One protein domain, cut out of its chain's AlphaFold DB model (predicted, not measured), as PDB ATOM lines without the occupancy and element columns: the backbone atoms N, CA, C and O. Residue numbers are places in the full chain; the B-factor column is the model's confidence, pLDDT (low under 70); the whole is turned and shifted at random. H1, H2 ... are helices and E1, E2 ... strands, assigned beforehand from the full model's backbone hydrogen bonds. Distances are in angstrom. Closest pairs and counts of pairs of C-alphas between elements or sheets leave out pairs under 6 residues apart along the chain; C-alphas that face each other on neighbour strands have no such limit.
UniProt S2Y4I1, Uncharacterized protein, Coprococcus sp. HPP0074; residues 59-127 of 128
ATOM      1  N   THR A  59     -51.458 -41.025 -18.301       88.94
ATOM      2  CA  THR A  59     -50.677 -42.232 -18.013       88.94
ATOM      3  C   THR A  59     -49.175 -41.981 -18.188       88.94
ATOM      4  O   THR A  59     -48.779 -40.874 -18.566       88.94
ATOM      5  N   TRP A  60     -48.327 -42.974 -17.898       90.62
ATOM      6  CA  TRP A  60     -46.868 -42.839 -17.921       90.62
ATOM      7  C   TRP A  60     -46.223 -43.854 -18.863       90.62
ATOM      8  O   TRP A  60     -46.024 -45.013 -18.534       90.62
ATOM      9  N   ILE A  61     -45.790 -43.417 -20.040       90.31
ATOM     10  CA  ILE A  61     -45.191 -44.339 -21.012       90.31
ATOM     11  C   ILE A  61     -43.668 -44.355 -20.925       90.31
ATOM     12  O   ILE A  61     -43.021 -43.310 -20.838       90.31
ATOM     13  N   LYS A  62     -43.075 -45.545 -21.033       92.75
ATOM     14  CA  LYS A  62     -41.621 -45.709 -21.057       92.75
ATOM     15  C   LYS A  62     -41.080 -45.575 -22.470       92.75
ATOM     16  O   LYS A  62     -41.534 -46.257 -23.387       92.75
ATOM     17  N   CYS A  63     -40.074 -44.731 -22.652       93.38
ATOM     18  CA  CYS A  63     -39.423 -44.542 -23.941       93.38
ATOM     19  C   CYS A  63     -38.482 -45.712 -24.261       93.38
ATOM     20  O   CYS A  63     -37.636 -46.082 -23.446       93.38
ATOM     21  N   ILE A  64     -38.613 -46.295 -25.455       93.31
ATOM     22  CA  ILE A  64     -37.868 -47.501 -25.866       93.31
ATOM     23  C   ILE A  64     -36.708 -47.207 -26.823       93.31
ATOM     24  O   ILE A  64     -35.973 -48.119 -27.199       93.31
ATOM     25  N   ALA A  65     -36.494 -45.938 -27.181       91.00
ATOM     26  CA  ALA A  65     -35.357 -45.476 -27.973       91.00
ATOM     27  C   ALA A  65     -35.045 -44.006 -27.658       91.00
ATOM     28  O   ALA A  65     -35.932 -43.257 -27.278       91.00
ATOM     29  N   ASN A  66     -33.802 -43.558 -27.854       94.00
ATOM     30  CA  ASN A  66     -33.518 -42.121 -27.792       94.00
ATOM     31  C   ASN A  66     -34.159 -41.416 -28.996       94.00
ATOM     32  O   ASN A  66     -33.782 -41.694 -30.136       94.00
ATOM     33  N   ILE A  67     -35.060 -40.471 -28.747       92.31
ATOM     34  CA  ILE A  67     -35.653 -39.607 -29.773       92.31
ATOM     35  C   ILE A  67     -34.907 -38.282 -29.762       92.31
ATOM     36  O   ILE A  67     -34.764 -37.653 -28.710       92.31
ATOM     37  N   ARG A  68     -34.435 -37.857 -30.933       91.44
ATOM     38  CA  ARG A  68     -33.625 -36.647 -31.083       91.44
ATOM     39  C   ARG A  68     -34.349 -35.566 -31.875       91.44
ATOM     40  O   ARG A  68     -35.154 -35.876 -32.753       91.44
ATOM     41  N   ASN A  69     -34.061 -34.302 -31.565       86.69
ATOM     42  CA  ASN A  69     -34.471 -33.169 -32.390       86.69
ATOM     43  C   ASN A  69     -33.631 -33.114 -33.687       86.69
ATOM     44  O   ASN A  69     -32.766 -33.961 -33.929       86.69
ATOM     45  N   LYS A  70     -33.877 -32.103 -34.528       85.12
ATOM     46  CA  LYS A  70     -33.123 -31.894 -35.778       85.12
ATOM     47  C   LYS A  70     -31.646 -31.557 -35.547       85.12
ATOM     48  O   LYS A  70     -30.831 -31.845 -36.415       85.12
ATOM     49  N   ASP A  71     -31.325 -30.987 -34.393       90.81
ATOM     50  CA  ASP A  71     -29.971 -30.594 -33.994       90.81
ATOM     51  C   ASP A  71     -29.187 -31.763 -33.362       90.81
ATOM     52  O   ASP A  71     -27.980 -31.677 -33.147       90.81
ATOM     53  N   GLY A  72     -29.855 -32.898 -33.124       91.44
ATOM     54  CA  GLY A  72     -29.281 -34.106 -32.541       91.44
ATOM     55  C   GLY A  72     -29.435 -34.218 -31.022       91.44
ATOM     56  O   GLY A  72     -29.033 -35.241 -30.463       91.44
ATOM     57  N   ASP A  73     -30.049 -33.249 -30.344       92.00
ATOM     58  CA  ASP A  73     -30.287 -33.300 -28.900       92.00
ATOM     59  C   ASP A  73     -31.356 -34.332 -28.556       92.00
ATOM     60  O   ASP A  73     -32.350 -34.477 -29.269       92.00
ATOM     61  N   ILE A  74     -31.173 -35.047 -27.445       92.25
ATOM     62  CA  ILE A  74     -32.153 -36.022 -26.959       92.25
ATOM     63  C   ILE A  74     -33.340 -35.268 -26.354       92.25
ATOM     64  O   ILE A  74     -33.188 -34.594 -25.341       92.25
ATOM     65  N   ILE A  75     -34.518 -35.432 -26.954       93.25
ATOM     66  CA  ILE A  75     -35.787 -34.914 -26.425       93.25
ATOM     67  C   ILE A  75     -36.420 -35.957 -25.493       93.25
ATOM     68  O   ILE A  75     -36.865 -35.635 -24.393       93.25
ATOM     69  N   PHE A  76     -36.428 -37.219 -25.933       94.56
ATOM     70  CA  PHE A  76     -36.923 -38.352 -25.155       94.56
ATOM     71  C   PHE A  76     -35.809 -39.382 -25.008       94.56
ATOM     72  O   PHE A  76     -35.227 -39.835 -25.995       94.56
ATOM     73  N   GLN A  77     -35.475 -39.716 -23.769       95.81
ATOM     74  CA  GLN A  77     -34.360 -40.570 -23.404       95.81
ATOM     75  C   GLN A  77     -34.840 -42.006 -23.203       95.81
ATOM     76  O   GLN A  77     -35.810 -42.264 -22.494       95.81
ATOM     77  N   TYR A  78     -34.092 -42.946 -23.772       94.81
ATOM     78  CA  TYR A  78     -34.291 -44.378 -23.582       94.81
ATOM     79  C   TYR A  78     -34.413 -44.753 -22.095       94.81
ATOM     80  O   TYR A  78     -33.584 -44.362 -21.272       94.81
ATOM     81  N   GLY A  79     -35.432 -45.550 -21.772       93.38
ATOM     82  CA  GLY A  79     -35.683 -46.088 -20.437       93.38
ATOM     83  C   GLY A  79     -36.338 -45.114 -19.455       93.38
ATOM     84  O   GLY A  79     -36.627 -45.526 -18.334       93.38
ATOM     85  N   LYS A  80     -36.578 -43.855 -19.846       94.81
ATOM     86  CA  LYS A  80     -37.307 -42.869 -19.034       94.81
ATOM     87  C   LYS A  80     -38.813 -42.974 -19.257       94.81
ATOM     88  O   LYS A  80     -39.255 -43.247 -20.373       94.81
ATOM     89  N   ASP A  81     -39.565 -42.704 -18.197       93.12
ATOM     90  CA  ASP A  81     -41.019 -42.594 -18.229       93.12
ATOM     91  C   ASP A  81     -41.435 -41.143 -18.506       93.12
ATOM     92  O   ASP A  81     -40.815 -40.201 -18.005       93.12
ATOM     93  N   TYR A  82     -42.478 -40.972 -19.316       93.19
ATOM     94  CA  TYR A  82     -42.999 -39.678 -19.743       93.19
ATOM     95  C   TYR A  82     -44.505 -39.606 -19.530       93.19
ATOM     96  O   TYR A  82     -45.231 -40.551 -19.840       93.19
ATOM     97  N   MET A  83     -44.962 -38.466 -19.019       92.81
ATOM     98  CA  MET A  83     -46.377 -38.205 -18.797       92.81
ATOM     99  C   MET A  83     -47.083 -37.981 -20.130       92.81
ATOM    100  O   MET A  83     -46.614 -37.209 -20.974       92.81
ATOM    101  N   VAL A  84     -48.230 -38.630 -20.293       92.19
ATOM    102  CA  VAL A  84     -49.065 -38.512 -21.486       92.19
ATOM    103  C   VAL A  84     -50.485 -38.214 -21.097       92.19
ATOM    104  O   VAL A  84     -51.041 -38.918 -20.267       92.19
ATOM    105  N   PHE A  85     -51.068 -37.223 -21.760       92.19
ATOM    106  CA  PHE A  85     -52.502 -36.982 -21.749       92.19
ATOM    107  C   PHE A  85     -53.105 -37.408 -23.078       92.19
ATOM    108  O   PHE A  85     -52.483 -37.249 -24.132       92.19
ATOM    109  N   VAL A  86     -54.329 -37.919 -23.039       87.38
ATOM    110  CA  VAL A  86     -55.051 -38.335 -24.239       87.38
ATOM    111  C   VAL A  86     -56.270 -37.444 -24.438       87.38
ATOM    112  O   VAL A  86     -57.215 -37.480 -23.659       87.38
ATOM    113  N   LEU A  87     -56.265 -36.660 -25.519       87.44
ATOM    114  CA  LEU A  87     -57.435 -35.903 -25.966       87.44
ATOM    115  C   LEU A  87     -58.007 -36.538 -27.232       87.44
ATOM    116  O   LEU A  87     -57.530 -36.301 -28.345       87.44
ATOM    117  N   GLY A  88     -59.030 -37.378 -27.071       82.12
ATOM    118  CA  GLY A  88     -59.562 -38.180 -28.173       82.12
ATOM    119  C   GLY A  88     -58.487 -39.110 -28.743       82.12
ATOM    120  O   GLY A  88     -57.958 -39.958 -28.034       82.12
ATOM    121  N   LEU A  89     -58.125 -38.944 -30.021       80.44
ATOM    122  CA  LEU A  89     -57.075 -39.746 -30.679       80.44
ATOM    123  C   LEU A  89     -55.711 -39.038 -30.722       80.44
ATOM    124  O   LEU A  89     -54.871 -39.372 -31.561       80.44
ATOM    125  N   VAL A  90     -55.508 -38.034 -29.864       87.56
ATOM    126  CA  VAL A  90     -54.304 -37.197 -29.841       87.56
ATOM    127  C   VAL A  90     -53.559 -37.376 -28.514       87.56
ATOM    128  O   VAL A  90     -53.908 -36.733 -27.522       87.56
ATOM    129  N   PRO A  91     -52.530 -38.240 -28.478       91.06
ATOM    130  CA  PRO A  91     -51.583 -38.305 -27.375       91.06
ATOM    131  C   PRO A  91     -50.714 -37.050 -27.313       91.06
ATOM    132  O   PRO A  91     -50.002 -36.717 -28.267       91.06
ATOM    133  N   ILE A  92     -50.736 -36.394 -26.158       94.62
ATOM    134  CA  ILE A  92     -49.874 -35.270 -25.806       94.62
ATOM    135  C   ILE A  92     -48.836 -35.788 -24.821       94.62
ATOM    136  O   ILE A  92     -49.150 -36.047 -23.663       94.62
ATOM    137  N   VAL A  93     -47.605 -35.962 -25.292       94.00
ATOM    138  CA  VAL A  93     -46.490 -36.474 -24.493       94.00
ATOM    139  C   VAL A  93     -45.637 -35.301 -24.045       94.00
ATOM    140  O   VAL A  93     -45.196 -34.501 -24.872       94.00
ATOM    141  N   PHE A  94     -45.388 -35.204 -22.747       94.38
ATOM    142  CA  PHE A  94     -44.600 -34.121 -22.175       94.38
ATOM    143  C   PHE A  94     -43.148 -34.536 -21.978       94.38
ATOM    144  O   PHE A  94     -42.870 -35.637 -21.507       94.38
ATOM    145  N   THR A  95     -42.213 -33.651 -22.322       93.25
ATOM    146  CA  THR A  95     -40.799 -33.818 -21.960       93.25
ATOM    147  C   THR A  95     -40.587 -33.604 -20.457       93.25
ATOM    148  O   THR A  95     -41.504 -33.206 -19.738       93.25
ATOM    149  N   GLY A  96     -39.359 -33.823 -19.971       87.81
ATOM    150  CA  GLY A  96     -39.008 -33.541 -18.571       87.81
ATOM    151  C   GLY A  96     -39.238 -32.079 -18.162       87.81
ATOM    152  O   GLY A  96     -39.637 -31.827 -17.032       87.81
ATOM    153  N   ASP A  97     -39.081 -31.143 -19.103       91.06
ATOM    154  CA  ASP A  97     -39.335 -29.707 -18.904       91.06
ATOM    155  C   ASP A  97     -40.780 -29.302 -19.259       91.06
ATOM    156  O   ASP A  97     -41.085 -28.120 -19.435       91.06
ATOM    157  N   LEU A  98     -41.674 -30.290 -19.395       93.25
ATOM    158  CA  LEU A  98     -43.101 -30.133 -19.677       93.25
ATOM    159  C   LEU A  98     -43.424 -29.467 -21.023       93.25
ATOM    160  O   LEU A  98     -44.478 -28.844 -21.181       93.25
ATOM    161  N   PHE A  99     -42.555 -29.629 -22.022       93.31
ATOM    162  CA  PHE A  99     -42.878 -29.251 -23.399       93.31
ATOM    163  C   PHE A  99     -43.758 -30.309 -24.069       93.31
ATOM    164  O   PHE A  99     -43.441 -31.498 -23.969       93.31
ATOM    165  N   PRO A 100     -44.828 -29.911 -24.781       93.94
ATOM    166  CA  PRO A 100     -45.723 -30.853 -25.440       93.94
ATOM    167  C   PRO A 100     -45.140 -31.368 -26.759       93.94
ATOM    168  O   PRO A 100     -44.637 -30.597 -27.577       93.94
ATOM    169  N   TYR A 101     -45.297 -32.664 -27.004       93.75
ATOM    170  CA  TYR A 101     -45.134 -33.298 -28.307       93.75
ATOM    171  C   TYR A 101     -46.388 -34.085 -28.656       93.75
ATOM    172  O   TYR A 101     -46.899 -34.859 -27.846       93.75
ATOM    173  N   ILE A 102     -46.861 -33.905 -29.887       92.94
ATOM    174  CA  ILE A 102     -48.037 -34.607 -30.390       92.94
ATOM    175  C   ILE A 102     -47.609 -35.807 -31.210       92.94
ATOM    176  O   ILE A 102     -46.899 -35.682 -32.211       92.94
ATOM    177  N   PHE A 103     -48.094 -36.966 -30.789       90.00
ATOM    178  CA  PHE A 103     -47.974 -38.202 -31.540       90.00
ATOM    179  C   PHE A 103     -49.336 -38.616 -32.093       90.00
ATOM    180  O   PHE A 103     -50.369 -38.012 -31.818       90.00
ATOM    181  N   SER A 104     -49.320 -39.652 -32.916       85.75
ATOM    182  CA  SER A 104     -50.508 -40.311 -33.439       85.75
ATOM    183  C   SER A 104     -50.621 -41.693 -32.816       85.75
ATOM    184  O   SER A 104     -49.613 -42.312 -32.487       85.75
ATOM    185  N   ILE A 105     -51.836 -42.206 -32.680       81.81
ATOM    186  CA  ILE A 105     -52.061 -43.614 -32.318       81.81
ATOM    187  C   ILE A 105     -52.257 -44.511 -33.543       81.81
ATOM    188  O   ILE A 105     -52.380 -45.722 -33.406       81.81
ATOM    189  N   LYS A 106     -52.326 -43.920 -34.740       84.75
ATOM    190  CA  LYS A 106     -52.514 -44.668 -35.981       84.75
ATOM    191  C   LYS A 106     -51.187 -45.256 -36.426       84.75
ATOM    192  O   LYS A 106     -50.215 -44.520 -36.589       84.75
ATOM    193  N   GLU A 107     -51.147 -46.563 -36.638       81.88
ATOM    194  CA  GLU A 107     -49.920 -47.294 -36.963       81.88
ATOM    195  C   GLU A 107     -49.298 -46.832 -38.292       81.88
ATOM    196  O   GLU A 107     -48.073 -46.669 -38.410       81.88
ATOM    197  N   GLU A 108     -50.158 -46.527 -39.264       86.38
ATOM    198  CA  GLU A 108     -49.802 -45.995 -40.575       86.38
ATOM    199  C   GLU A 108     -49.240 -44.565 -40.524       86.38
ATOM    200  O   GLU A 108     -48.590 -44.119 -41.471       86.38
ATOM    201  N   ASP A 109     -49.432 -43.841 -39.416       86.38
ATOM    202  CA  ASP A 109     -48.875 -42.507 -39.246       86.38
ATOM    203  C   ASP A 109     -47.372 -42.593 -38.927       86.38
ATOM    204  O   ASP A 109     -46.903 -43.332 -38.051       86.38
ATOM    205  N   HIS A 110     -46.573 -41.790 -39.627       84.56
ATOM    206  CA  HIS A 110     -45.156 -41.598 -39.324       84.56
ATOM    207  C   HIS A 110     -44.899 -41.121 -37.880       84.56
ATOM    208  O   HIS A 110     -43.831 -41.390 -37.329       84.56
ATOM    209  N   ARG A 111     -45.887 -40.478 -37.243       86.06
ATOM    210  CA  ARG A 111     -45.858 -40.039 -35.840       86.06
ATOM    211  C   ARG A 111     -46.469 -41.054 -34.873       86.06
ATOM    212  O   ARG A 111     -46.804 -40.673 -33.756       86.06
ATOM    213  N   CYS A 112     -46.658 -42.311 -35.280       86.81
ATOM    214  CA  CYS A 112     -47.205 -43.346 -34.403       86.81
ATOM    215  C   CYS A 112     -46.399 -43.456 -33.097       86.81
ATOM    216  O   CYS A 112     -45.192 -43.703 -33.126       86.81
ATOM    217  N   ILE A 113     -47.071 -43.302 -31.958       85.81
ATOM    218  CA  ILE A 113     -46.465 -43.292 -30.626       85.81
ATOM    219  C   ILE A 113     -45.859 -44.649 -30.252       85.81
ATOM    220  O   ILE A 113     -44.809 -44.700 -29.613       85.81
ATOM    221  N   TRP A 114     -46.449 -45.752 -30.725       86.50
ATOM    222  CA  TRP A 114     -45.995 -47.121 -30.435       86.50
ATOM    223  C   TRP A 114     -44.602 -47.420 -30.999       86.50
ATOM    224  O   TRP A 114     -43.915 -48.316 -30.522       86.50
ATOM    225  N   LYS A 115     -44.139 -46.633 -31.979       86.75
ATOM    226  CA  LYS A 115     -42.778 -46.744 -32.527       86.75
ATOM    227  C   LYS A 115     -41.710 -46.271 -31.537       86.75
ATOM    228  O   LYS A 115     -40.539 -46.601 -31.700       86.75
ATOM    229  N   TYR A 116     -42.103 -45.483 -30.537       87.00
ATOM    230  CA  TYR A 116     -41.182 -44.744 -29.679       87.00
ATOM    231  C   TYR A 116     -41.317 -45.074 -28.188       87.00
ATOM    232  O   TYR A 116     -40.373 -44.852 -27.423       87.00
ATOM    233  N   PHE A 117     -42.456 -45.627 -27.767       89.69
ATOM    234  CA  PHE A 117     -42.764 -45.891 -26.363       89.69
ATOM    235  C   PHE A 117     -43.488 -47.228 -26.168       89.69
ATOM    236  O   PHE A 117     -44.068 -47.777 -27.102       89.69
ATOM    237  N   THR A 118     -43.465 -47.751 -24.942       83.56
ATOM    238  CA  THR A 118     -44.136 -49.006 -24.576       83.56
ATOM    239  C   THR A 118     -45.650 -48.945 -24.797       83.56
ATOM    240  O   THR A 118     -46.310 -47.996 -24.380       83.56
ATOM    241  N   GLU A 119     -46.209 -50.004 -25.385       69.38
ATOM    242  CA  GLU A 119     -47.633 -50.103 -25.746       69.38
ATOM    243  C   GLU A 119     -48.589 -50.312 -24.558       69.38
ATOM    244  O   GLU A 119     -49.796 -50.107 -24.699       69.38
ATOM    245  N   SER A 120     -48.082 -50.784 -23.416       61.03
ATOM    246  CA  SER A 120     -48.902 -51.450 -22.394       61.03
ATOM    247  C   SER A 120     -49.909 -50.549 -21.683       61.03
ATOM    248  O   SER A 120     -50.918 -51.057 -21.207       61.03
ATOM    249  N   GLU A 121     -49.666 -49.240 -21.615       58.88
ATOM    250  CA  GLU A 121     -50.506 -48.338 -20.813       58.88
ATOM    251  C   GLU A 121     -51.549 -47.588 -21.647       58.88
ATOM    252  O   GLU A 121     -52.699 -47.469 -21.234       58.88
ATOM    253  N   LEU A 122     -51.203 -47.190 -22.875       65.19
ATOM    254  CA  LEU A 122     -52.138 -46.506 -23.770       65.19
ATOM    255  C   LEU A 122     -53.263 -47.429 -24.252       65.19
ATOM    256  O   LEU A 122     -54.391 -46.979 -24.376       65.19
ATOM    257  N   LYS A 123     -53.011 -48.729 -24.469       59.62
ATOM    258  CA  LYS A 123     -54.064 -49.670 -24.907       59.62
ATOM    259  C   LYS A 123     -55.254 -49.750 -23.941       59.62
ATOM    260  O   LYS A 123     -56.366 -49.984 -24.401       59.62
ATOM    261  N   ASN A 124     -55.037 -49.534 -22.643       56.59
ATOM    262  CA  ASN A 124     -56.103 -49.599 -21.638       56.59
ATOM    263  C   ASN A 124     -57.033 -48.377 -21.681       56.59
ATOM    264  O   ASN A 124     -58.222 -48.537 -21.447       56.59
ATOM    265  N   ILE A 125     -56.510 -47.205 -22.057       56.94
ATOM    266  CA  ILE A 125     -57.280 -45.960 -22.261       56.94
ATOM    267  C   ILE A 125     -58.247 -46.085 -23.457       56.94
ATOM    268  O   ILE A 125     -59.258 -45.400 -23.529       56.94
ATOM    269  N   TYR A 126     -57.962 -46.982 -24.408       53.94
ATOM    270  CA  TYR A 126     -58.700 -47.084 -25.677       53.94
ATOM    271  C   TYR A 126     -59.573 -48.337 -25.830       53.94
ATOM    272  O   TYR A 126     -60.232 -48.489 -26.858       53.94
ATOM    273  N   LEU A 127     -59.549 -49.259 -24.861       48.25
ATOM    274  CA  LEU A 127     -60.420 -50.447 -24.831       48.25
ATOM    275  C   LEU A 127     -61.628 -50.282 -23.887       48.25
ATOM    276  O   LEU A 127     -62.366 -51.248 -23.682       48.25
TER     277      LEU A 127
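AT A GLANCE: This is residues 59 to 127 of the 128 residues of an uncharacterized protein of Coprococcus sp. HPP0074 (UniProt S2Y4I1). This domain has little regular structure: a small twisted antiparallel sheet, E1-E3-E4-E5, with the loop holding E2 at one end of the long axis and short H1 at the other. Unnamed residues 103 to 121 lead from E5 back past E1 to H1. The 69 printed residues, mostly strand by class with under half in named elements, run E1 E2 E3 E4 E5 H1; they are compact, radius of gyration of the C-alphas 11.3 A, spanning 36 by 23 by 19 A.

IN THESE COORDINATES: Find E3, residues 81 to 87, 19.3 A long, starting at C-alpha 81 (-41.019, -42.594, -18.229). In the same sheet look for E1, residues 59 to 62; E4, residues 90 to 94, 12.7 A long; and E5, residues 100 to 102. E2 is 74 to 76; H1, 122 to 125, ends at C-alpha 125 (-57.280, -45.960, -22.261).

HOW THE PARTS SIT: E3, E4 and E5 form a meander, each strand the antiparallel neighbour of the one before: see N 85 and O 92, 2.9 A, and N 101 and O 93, 2.8 A. E1 is antiparallel to E3, with N 61 and O 82 at 2.9 A. E2 pairs with no named strand, but residues 67 to 68 pair with it, antiparallel. H1 only grazes the sheet; its closest C-alphas to E1 are Leu 122 and Thr 59, 7.3 A. H1 is too short for an O i to N i+4 pair; its 1 O i to N i+3 pair is within hydrogen-bond range.

THE WHOLE: The C-alphas farthest apart are Asp 71 and Leu 127, 37.5 A. The printed part has no cut; the links E1 to E2 and E5 to H1 are long. Residues 119 to 127 have pLDDT under 70.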